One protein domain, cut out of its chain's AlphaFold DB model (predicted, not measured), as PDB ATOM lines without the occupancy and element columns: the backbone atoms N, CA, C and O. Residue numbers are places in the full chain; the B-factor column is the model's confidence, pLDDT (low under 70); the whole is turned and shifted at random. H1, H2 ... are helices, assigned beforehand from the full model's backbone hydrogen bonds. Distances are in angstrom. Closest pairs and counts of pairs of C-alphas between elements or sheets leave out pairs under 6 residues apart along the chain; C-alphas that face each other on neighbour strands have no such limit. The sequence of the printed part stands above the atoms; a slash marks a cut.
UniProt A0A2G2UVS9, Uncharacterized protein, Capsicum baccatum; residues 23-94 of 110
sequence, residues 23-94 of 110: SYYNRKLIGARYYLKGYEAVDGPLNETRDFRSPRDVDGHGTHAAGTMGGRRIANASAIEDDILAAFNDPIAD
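Overview. This is residues 23 to 94 of the 110 residues of an uncharacterized protein of Capsicum baccatum (UniProt A0A2G2UVS9). The domain has little regular structure: mostly loops, with three short helices set apart along a loosely winding chain. H1 and the loop at Ala 41 are at one end of the longest axis, the loop at Ala 75 at the other. The printed part has 72 residues, with H1, H2 and H3 in that order and no named strand; it is all helix by class, yet the named helices hold only 20 residues. It is loose, with a radius of gyration of the C-alphas of 14.0 A, and spans 41 by 28 by 24 A.

Along the chain. H1, residues 36 to 39, begins at C-alpha 36 (-8.572, -49.842, -24.572). H2, residues 61 to 70, is 13.7 A long. H3, residues 89 to 94, ends at C-alpha 94 (-11.412, -59.889, -40.504).

Arrangement. H1, H2 and H3 are apart from one another. Every O i to N i+4 pair is within hydrogen-bond range in H2 and H3; H1 is too short for such a pair.

Size, cuts and confidence. The C-alphas of Ala 41 and Ala 75, the farthest apart, are 42.2 A apart. Both links are long, and the printed part has no cut. pLDDT is under 70 at residues 76 to 91 and 93.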
ATOM      1  N   SER A  23     -27.482 -50.091 -34.717       93.12
ATOM      2  CA  SER A  23     -28.151 -49.305 -35.770       93.12
ATOM      3  C   SER A  23     -27.235 -48.366 -36.566       93.12
ATOM      4  O   SER A  23     -27.640 -47.889 -37.625       93.12
ATOM      5  N   TYR A  24     -26.009 -48.104 -36.098       92.75
ATOM      6  CA  TYR A  24     -25.035 -47.281 -36.829       92.75
ATOM      7  C   TYR A  24     -24.350 -48.056 -37.972       92.75
ATOM      8  O   TYR A  24     -23.863 -47.451 -38.933       92.75
ATOM      9  N   TYR A  25     -24.349 -49.390 -37.907       92.56
ATOM     10  CA  TYR A  25     -23.774 -50.266 -38.927       92.56
ATOM     11  C   TYR A  25     -24.685 -50.397 -40.149       92.56
ATOM     12  O   TYR A  25     -25.910 -50.359 -40.055       92.56
ATOM     13  N   ASN A  26     -24.083 -50.521 -41.331       91.31
ATOM     14  CA  ASN A  26     -24.796 -50.503 -42.608       91.31
ATOM     15  C   ASN A  26     -23.913 -51.069 -43.739       91.31
ATOM     16  O   ASN A  26     -22.749 -51.388 -43.528       91.31
ATOM     17  N   ARG A  27     -24.421 -51.128 -44.979       88.38
ATOM     18  CA  ARG A  27     -23.671 -51.627 -46.160       88.38
ATOM     19  C   ARG A  27     -22.443 -50.786 -46.576       88.38
ATOM     20  O   ARG A  27     -21.876 -51.030 -47.637       88.38
ATOM     21  N   LYS A  28     -22.038 -49.788 -45.785       87.56
ATOM     22  CA  LYS A  28     -20.780 -49.043 -45.939       87.56
ATOM     23  C   LYS A  28     -19.885 -49.137 -44.699       87.56
ATOM     24  O   LYS A  28     -18.686 -49.334 -44.865       87.56
ATOM     25  N   LEU A  29     -20.449 -49.043 -43.491       89.19
ATOM     26  CA  LEU A  29     -19.751 -49.372 -42.242       89.19
ATOM     27  C   LEU A  29     -20.136 -50.794 -41.806       89.19
ATOM     28  O   LEU A  29     -21.120 -50.984 -41.090       89.19
ATOM     29  N   ILE A  30     -19.377 -51.778 -42.297       91.25
ATOM     30  CA  ILE A  30     -19.676 -53.223 -42.191       91.25
ATOM     31  C   ILE A  30     -19.073 -53.915 -40.954       91.25
ATOM     32  O   ILE A  30     -19.240 -55.117 -40.770       91.25
ATOM     33  N   GLY A  31     -18.360 -53.162 -40.118       92.06
ATOM     34  CA  GLY A  31     -17.772 -53.607 -38.858       92.06
ATOM     35  C   GLY A  31     -16.895 -52.505 -38.263       92.06
ATOM     36  O   GLY A  31     -16.455 -51.610 -38.984       92.06
ATOM     37  N   ALA A  32     -16.701 -52.539 -36.947       93.06
ATOM     38  CA  ALA A  32     -15.852 -51.616 -36.197       93.06
ATOM     39  C   ALA A  32     -15.527 -52.222 -34.823       93.06
ATOM     40  O   ALA A  32     -16.329 -52.968 -34.253       93.06
ATOM     41  N   ARG A  33     -14.335 -51.906 -34.308       92.38
ATOM     42  CA  ARG A  33     -13.760 -52.443 -33.064       92.38
ATOM     43  C   ARG A  33     -13.022 -51.332 -32.309       92.38
ATOM     44  O   ARG A  33     -12.600 -50.367 -32.939       92.38
ATOM     45  N   TYR A  34     -12.833 -51.477 -30.997       91.88
ATOM     46  CA  TYR A  34     -12.034 -50.555 -30.173       91.88
ATOM     47  C   TYR A  34     -11.218 -51.307 -29.105       91.88
ATOM     48  O   TYR A  34     -11.643 -52.358 -28.618       91.88
ATOM     49  N   TYR A  35     -10.037 -50.784 -28.743       91.25
ATOM     50  CA  TYR A  35      -9.011 -51.532 -27.993       91.25
ATOM     51  C   TYR A  35      -8.380 -50.714 -26.855       91.25
ATOM     52  O   TYR A  35      -7.261 -50.221 -26.963       91.25
ATOM     53  N   LEU A  36      -9.067 -50.621 -25.717       90.00
ATOM     54  CA  LEU A  36      -8.572 -49.842 -24.572       90.00
ATOM     55  C   LEU A  36      -7.477 -50.546 -23.757       90.00
ATOM     56  O   LEU A  36      -6.702 -49.883 -23.085       90.00
ATOM     57  N   LYS A  37      -7.354 -51.879 -23.841       89.75
ATOM     58  CA  LYS A  37      -6.439 -52.670 -22.989       89.75
ATOM     59  C   LYS A  37      -4.962 -52.262 -23.068       89.75
ATOM     60  O   LYS A  37      -4.238 -52.507 -22.111       89.75
ATOM     61  N   GLY A  38      -4.512 -51.717 -24.202       86.56
ATOM     62  CA  GLY A  38      -3.144 -51.212 -24.360       86.56
ATOM     63  C   GLY A  38      -2.953 -49.882 -23.632       86.56
ATOM     64  O   GLY A  38      -2.099 -49.783 -22.759       86.56
ATOM     65  N   TYR A  39      -3.817 -48.910 -23.941       86.38
ATOM     66  CA  TYR A  39      -3.883 -47.604 -23.281       86.38
ATOM     67  C   TYR A  39      -4.040 -47.739 -21.756       86.38
ATOM     68  O   TYR A  39      -3.221 -47.236 -20.993       86.38
ATOM     69  N   GLU A  40      -5.024 -48.514 -21.286       90.25
ATOM     70  CA  GLU A  40      -5.328 -48.638 -19.853       90.25
ATOM     71  C   GLU A  40      -4.241 -49.374 -19.046       90.25
ATOM     72  O   GLU A  40      -4.240 -49.303 -17.817       90.25
ATOM     73  N   ALA A  41      -3.298 -50.046 -19.717       89.12
ATOM     74  CA  ALA A  41      -2.118 -50.653 -19.101       89.12
ATOM     75  C   ALA A  41      -0.907 -49.701 -19.001       89.12
ATOM     76  O   ALA A  41       0.064 -50.043 -18.326       89.12
ATOM     77  N   VAL A  42      -0.950 -48.535 -19.659       88.94
ATOM     78  CA  VAL A  42       0.126 -47.526 -19.678       88.94
ATOM     79  C   VAL A  42      -0.319 -46.243 -18.974       88.94
ATOM     80  O   VAL A  42       0.335 -45.805 -18.030       88.94
ATOM     81  N   ASP A  43      -1.455 -45.684 -19.390       88.69
ATOM     82  CA  ASP A  43      -1.956 -44.367 -18.977       88.69
ATOM     83  C   ASP A  43      -3.071 -44.446 -17.912       88.69
ATOM     84  O   ASP A  43      -3.482 -43.436 -17.338       88.69
ATOM     85  N   GLY A  44      -3.539 -45.660 -17.604       91.38
ATOM     86  CA  GLY A  44      -4.603 -45.922 -16.632       91.38
ATOM     87  C   GLY A  44      -6.022 -45.828 -17.217       91.38
ATOM     88  O   GLY A  44      -6.192 -45.735 -18.432       91.38
ATOM     89  N   PRO A  45      -7.071 -45.910 -16.373       93.06
ATOM     90  CA  PRO A  45      -8.454 -46.041 -16.834       93.06
ATOM     91  C   PRO A  45      -8.891 -44.923 -17.788       93.06
ATOM     92  O   PRO A  45      -8.610 -43.748 -17.541       93.06
ATOM     93  N   LEU A  46      -9.629 -45.280 -18.846       91.56
ATOM     94  CA  LEU A  46     -10.128 -44.306 -19.819       91.56
ATOM     95  C   LEU A  46     -10.950 -43.202 -19.133       91.56
ATOM     96  O   LEU A  46     -11.864 -43.482 -18.355       91.56
ATOM     97  N   ASN A  47     -10.670 -41.943 -19.473       92.56
ATOM     98  CA  ASN A  47     -11.461 -40.815 -18.999       92.56
ATOM     99  C   ASN A  47     -12.762 -40.682 -19.808       92.56
ATOM    100  O   ASN A  47     -12.843 -39.920 -20.772       92.56
ATOM    101  N   GLU A  48     -13.803 -41.378 -19.354       91.06
ATOM    102  CA  GLU A  48     -15.138 -41.432 -19.974       91.06
ATOM    103  C   GLU A  48     -15.903 -40.084 -19.999       91.06
ATOM    104  O   GLU A  48     -17.035 -40.021 -20.470       91.06
ATOM    105  N   THR A  49     -15.299 -38.984 -19.523       91.44
ATOM    106  CA  THR A  49     -15.812 -37.613 -19.739       91.44
ATOM    107  C   THR A  49     -15.275 -36.949 -21.012       91.44
ATOM    108  O   THR A  49     -15.765 -35.888 -21.394       91.44
ATOM    109  N   ARG A  50     -14.262 -37.548 -21.654       88.19
ATOM    110  CA  ARG A  50     -13.587 -37.031 -22.859       88.19
ATOM    111  C   ARG A  50     -13.609 -37.994 -24.043       88.19
ATOM    112  O   ARG A  50     -13.451 -37.535 -25.164       88.19
ATOM    113  N   ASP A  51     -13.797 -39.286 -23.793       90.12
ATOM    114  CA  ASP A  51     -13.775 -40.344 -24.805       90.12
ATOM    115  C   ASP A  51     -14.771 -41.465 -24.447       90.12
ATOM    116  O   ASP A  51     -15.317 -41.500 -23.341       90.12
ATOM    117  N   PHE A  52     -15.043 -42.382 -25.375       92.06
ATOM    118  CA  PHE A  52     -16.067 -43.412 -25.254       92.06
ATOM    119  C   PHE A  52     -15.478 -44.822 -25.184       92.06
ATOM    120  O   PHE A  52     -14.638 -45.218 -25.988       92.06
ATOM    121  N   ARG A  53     -16.044 -45.676 -24.321       93.75
ATOM    122  CA  ARG A  53     -15.868 -47.135 -24.441       93.75
ATOM    123  C   ARG A  53     -16.703 -47.682 -25.609       93.75
ATOM    124  O   ARG A  53     -17.715 -48.352 -25.391       93.75
ATOM    125  N   SER A  54     -16.341 -47.325 -26.843       94.56
ATOM    126  CA  SER A  54     -16.968 -47.784 -28.091       94.56
ATOM    127  C   SER A  54     -16.102 -47.484 -29.328       94.56
ATOM    128  O   SER A  54     -15.109 -46.777 -29.208       94.56
ATOM    129  N   PRO A  55     -16.472 -47.947 -30.541       93.56
ATOM    130  CA  PRO A  55     -15.831 -47.516 -31.792       93.56
ATOM    131  C   PRO A  55     -16.188 -46.080 -32.237       93.56
ATOM    132  O   PRO A  55     -16.098 -45.770 -33.426       93.56
ATOM    133  N   ARG A  56     -16.668 -45.219 -31.329       92.56
ATOM    134  CA  ARG A  56     -16.990 -43.820 -31.628       92.56
ATOM    135  C   ARG A  56     -15.727 -42.972 -31.568       92.56
ATOM    136  O   ARG A  56     -15.229 -42.696 -30.488       92.56
ATOM    137  N   ASP A  57     -15.308 -42.482 -32.725       89.44
ATOM    138  CA  ASP A  57     -14.381 -41.357 -32.823       89.44
ATOM    139  C   ASP A  57     -14.968 -40.104 -32.137       89.44
ATOM    140  O   ASP A  57     -16.154 -39.784 -32.311       89.44
ATOM    141  N   VAL A  58     -14.138 -39.437 -31.336       89.38
ATOM    142  CA  VAL A  58     -14.432 -38.198 -30.594       89.38
ATOM    143  C   VAL A  58     -13.503 -37.043 -30.993       89.38
ATOM    144  O   VAL A  58     -13.850 -35.885 -30.768       89.38
ATOM    145  N   ASP A  59     -12.362 -37.355 -31.611       86.12
ATOM    146  CA  ASP A  59     -11.360 -36.398 -32.087       86.12
ATOM    147  C   ASP A  59     -11.721 -35.898 -33.494       86.12
ATOM    148  O   ASP A  59     -11.895 -34.699 -33.723       86.12
ATOM    149  N   GLY A  60     -11.931 -36.840 -34.417       84.56
ATOM    150  CA  GLY A  60     -12.216 -36.582 -35.824       84.56
ATOM    151  C   GLY A  60     -11.176 -37.147 -36.793       84.56
ATOM    152  O   GLY A  60     -11.529 -37.348 -37.960       84.56
ATOM    153  N   HIS A  61      -9.945 -37.454 -36.356       83.50
ATOM    154  CA  HIS A  61      -8.892 -38.026 -37.214       83.50
ATOM    155  C   HIS A  61      -9.346 -39.296 -37.924       83.50
ATOM    156  O   HIS A  61      -9.334 -39.368 -39.156       83.50
ATOM    157  N   GLY A  62      -9.830 -40.278 -37.159       82.00
ATOM    158  CA  GLY A  62     -10.284 -41.554 -37.708       82.00
ATOM    159  C   GLY A  62     -11.420 -41.367 -38.717       82.00
ATOM    160  O   GLY A  62     -11.458 -42.032 -39.756       82.00
ATOM    161  N   THR A  63     -12.313 -40.412 -38.455       86.31
ATOM    162  CA  THR A  63     -13.408 -40.022 -39.347       86.31
ATOM    163  C   THR A  63     -12.902 -39.345 -40.623       86.31
ATOM    164  O   THR A  63     -13.407 -39.656 -41.706       86.31
ATOM    165  N   HIS A  64     -11.895 -38.469 -40.543       83.06
ATOM    166  CA  HIS A  64     -11.294 -37.835 -41.718       83.06
ATOM    167  C   HIS A  64     -10.518 -38.840 -42.573       83.06
ATOM    168  O   HIS A  64     -10.788 -38.946 -43.772       83.06
ATOM    169  N   ALA A  65      -9.637 -39.644 -41.976       82.50
ATOM    170  CA  ALA A  65      -8.861 -40.655 -42.687       82.50
ATOM    171  C   ALA A  65      -9.771 -41.696 -43.371       82.50
ATOM    172  O   ALA A  65      -9.577 -42.036 -44.544       82.50
ATOM    173  N   ALA A  66     -10.831 -42.154 -42.690       82.81
ATOM    174  CA  ALA A  66     -11.839 -43.043 -43.275       82.81
ATOM    175  C   ALA A  66     -12.691 -42.350 -44.358       82.81
ATOM    176  O   ALA A  66     -13.034 -42.972 -45.370       82.81
ATOM    177  N   GLY A  67     -13.007 -41.063 -44.179       78.44
ATOM    178  CA  GLY A  67     -13.674 -40.222 -45.173       78.44
ATOM    179  C   GLY A  67     -12.839 -40.023 -46.442       78.44
ATOM    180  O   GLY A  67     -13.376 -40.094 -47.545       78.44
ATOM    181  N   THR A  68     -11.523 -39.880 -46.304       76.12
ATOM    182  CA  THR A  68     -10.584 -39.715 -47.419       76.12
ATOM    183  C   THR A  68     -10.322 -41.036 -48.147       76.12
ATOM    184  O   THR A  68     -10.419 -41.084 -49.373       76.12
ATOM    185  N   MET A  69     -10.074 -42.136 -47.425       78.19
ATOM    186  CA  MET A  69      -9.880 -43.463 -48.037       78.19
ATOM    187  C   MET A  69     -11.160 -43.997 -48.699       78.19
ATOM    188  O   MET A  69     -11.100 -44.670 -49.728       78.19
ATOM    189  N   GLY A  70     -12.321 -43.774 -48.077       75.75
ATOM    190  CA  GLY A  70     -13.533 -44.525 -48.394       75.75
ATOM    191  C   GLY A  70     -14.839 -43.741 -48.348       75.75
ATOM    192  O   GLY A  70     -15.889 -44.374 -48.455       75.75
ATOM    193  N   GLY A  71     -14.830 -42.420 -48.191       75.56
ATOM    194  CA  GLY A  71     -16.042 -41.609 -48.101       75.56
ATOM    195  C   GLY A  71     -16.932 -41.653 -49.347       75.56
ATOM    196  O   GLY A  71     -16.566 -42.132 -50.422       75.56
ATOM    197  N   ARG A  72     -18.151 -41.126 -49.205       76.12
ATOM    198  CA  ARG A  72     -18.972 -40.738 -50.362       76.12
ATOM    199  C   ARG A  72     -18.533 -39.346 -50.811       76.12
ATOM    200  O   ARG A  72     -18.155 -38.533 -49.976       76.12
ATOM    201  N   ARG A  73     -18.636 -39.045 -52.110       72.38
ATOM    202  CA  ARG A  73     -18.426 -37.674 -52.599       72.38
ATOM    203  C   ARG A  73     -19.472 -36.744 -51.977       72.38
ATOM    204  O   ARG A  73     -20.668 -36.997 -52.103       72.38
ATOM    205  N   ILE A  74     -18.999 -35.680 -51.341       70.31
ATOM    206  CA  ILE A  74     -19.781 -34.575 -50.775       70.31
ATOM    207  C   ILE A  74     -19.183 -33.288 -51.359       70.31
ATOM    208  O   ILE A  74     -17.967 -33.203 -51.533       70.31
ATOM    209  N   ALA A  75     -20.017 -32.314 -51.716       72.81
ATOM    210  CA  ALA A  75     -19.534 -31.016 -52.184       72.81
ATOM    211  C   ALA A  75     -19.058 -30.162 -50.996       72.81
ATOM    212  O   ALA A  75     -19.720 -30.139 -49.963       72.81
ATOM    213  N   ASN A  76     -17.959 -29.424 -51.177       64.06
ATOM    214  CA  ASN A  76     -17.427 -28.431 -50.231       64.06
ATOM    215  C   ASN A  76     -17.072 -28.997 -48.831       64.06
ATOM    216  O   ASN A  76     -17.639 -28.568 -47.830       64.06
ATOM    217  N   ALA A  77     -16.122 -29.940 -48.759       52.31
ATOM    218  CA  ALA A  77     -15.643 -30.551 -47.508       52.31
ATOM    219  C   ALA A  77     -14.126 -30.346 -47.273       52.31
ATOM    220  O   ALA A  77     -13.359 -30.266 -48.233       52.31
ATOM    221  N   SER A  78     -13.709 -30.293 -46.000       58.34
ATOM    222  CA  SER A  78     -12.319 -30.159 -45.514       58.34
ATOM    223  C   SER A  78     -12.205 -30.625 -44.044       58.34
ATOM    224  O   SER A  78     -13.222 -30.638 -43.351       58.34
ATOM    225  N   ALA A  79     -11.010 -31.021 -43.567       55.09
ATOM    226  CA  ALA A  79     -10.758 -31.463 -42.177       55.09
ATOM    227  C   ALA A  79      -9.244 -31.535 -41.813       55.09
ATOM    228  O   ALA A  79      -8.400 -31.160 -42.629       55.09
ATOM    229  N   ILE A  80      -8.944 -31.949 -40.567       50.25
ATOM    230  CA  ILE A  80      -7.638 -32.012 -39.860       50.25
ATOM    231  C   ILE A  80      -7.623 -33.204 -38.854       50.25
ATOM    232  O   ILE A  80      -8.662 -33.843 -38.699       50.25
ATOM    233  N   GLU A  81      -6.476 -33.540 -38.232       55.84
ATOM    234  CA  GLU A  81      -6.149 -34.893 -37.695       55.84
ATOM    235  C   GLU A  81      -5.153 -34.902 -36.485       55.84
ATOM    236  O   GLU A  81      -4.144 -34.207 -36.581       55.84
ATOM    237  N   ASP A  82      -5.368 -35.730 -35.430       48.78
ATOM    238  CA  ASP A  82      -4.396 -36.139 -34.363       48.78
ATOM    239  C   ASP A  82      -4.559 -37.629 -33.839       48.78
ATOM    240  O   ASP A  82      -5.301 -38.412 -34.415       48.78
ATOM    241  N   ASP A  83      -3.809 -38.061 -32.802       48.28
ATOM    242  CA  ASP A  83      -3.099 -39.374 -32.636       48.28
ATOM    243  C   ASP A  83      -3.852 -40.720 -32.238       48.28
ATOM    244  O   ASP A  83      -4.891 -41.070 -32.797       48.28
ATOM    245  N   ILE A  84      -3.247 -41.616 -31.411       49.03
ATOM    246  CA  ILE A  84      -3.355 -43.114 -31.525       49.03
ATOM    247  C   ILE A  84      -3.260 -43.948 -30.193       49.03
ATOM    248  O   ILE A  84      -3.320 -43.349 -29.128       49.03
ATOM    249  N   LEU A  85      -3.145 -45.307 -30.077       46.53
ATOM    250  CA  LEU A  85      -2.635 -46.425 -30.941       46.53
ATOM    251  C   LEU A  85      -3.123 -47.848 -30.507       46.53
ATOM    252  O   LEU A  85      -3.015 -48.156 -29.323       46.53
ATOM    253  N   ALA A  86      -3.546 -48.767 -31.420       48.28
ATOM    254  CA  ALA A  86      -3.730 -50.217 -31.086       48.28
ATOM    255  C   ALA A  86      -3.933 -51.291 -32.212       48.28
ATOM    256  O   ALA A  86      -3.838 -52.486 -31.923       48.28
ATOM    257  N   ALA A  87      -4.299 -50.955 -33.458       57.56
ATOM    258  CA  ALA A  87      -5.196 -51.821 -34.260       57.56
ATOM    259  C   ALA A  87      -4.603 -52.528 -35.516       57.56
ATOM    260  O   ALA A  87      -5.014 -52.226 -36.635       57.56
ATOM    261  N   PHE A  88      -3.695 -53.507 -35.362       57.38
ATOM    262  CA  PHE A  88      -3.019 -54.158 -36.515       57.38
ATOM    263  C   PHE A  88      -3.394 -55.621 -36.826       57.38
ATOM    264  O   PHE A  88      -3.441 -55.985 -37.999       57.38
ATOM    265  N   ASN A  89      -3.674 -56.467 -35.826       59.00
ATOM    266  CA  ASN A  89      -3.858 -57.912 -36.058       59.00
ATOM    267  C   ASN A  89      -5.290 -58.279 -36.495       59.00
ATOM    268  O   ASN A  89      -5.478 -58.965 -37.501       59.00
ATOM    269  N   ASP A  90      -6.303 -57.802 -35.767       64.81
ATOM    270  CA  ASP A  90      -7.721 -58.073 -36.040       64.81
ATOM    271  C   ASP A  90      -8.174 -57.734 -37.477       64.81
ATOM    272  O   ASP A  90      -8.862 -58.569 -38.064       64.81
ATOM    273  N   PRO A  91      -7.780 -56.605 -38.116       69.31
ATOM    274  CA  PRO A  91      -8.182 -56.314 -39.496       69.31
ATOM    275  C   PRO A  91      -7.762 -57.402 -40.498       69.31
ATOM    276  O   PRO A  91      -8.506 -57.719 -41.427       69.31
ATOM    277  N   ILE A  92      -6.590 -58.014 -40.293       70.50
ATOM    278  CA  ILE A  92      -6.076 -59.092 -41.151       70.50
ATOM    279  C   ILE A  92      -6.933 -60.356 -40.974       70.50
ATOM    280  O   ILE A  92      -7.290 -61.003 -41.958       70.50
ATOM    281  N   ALA A  93      -7.320 -60.681 -39.735       69.81
ATOM    282  CA  ALA A  93      -8.219 -61.799 -39.440       69.81
ATOM    283  C   ALA A  93      -9.651 -61.572 -39.969       69.81
ATOM    284  O   ALA A  93     -10.307 -62.526 -40.398       69.81
ATOM    285  N   ASP A  94     -10.104 -60.316 -39.989       77.06
ATOM    286  CA  ASP A  94     -11.412 -59.889 -40.504       77.06
ATOM    287  C   ASP A  94     -11.522 -59.973 -42.033       77.06
ATOM    288  O   ASP A  94     -12.633 -60.017 -42.568       77.06
TER     289      ASP A  94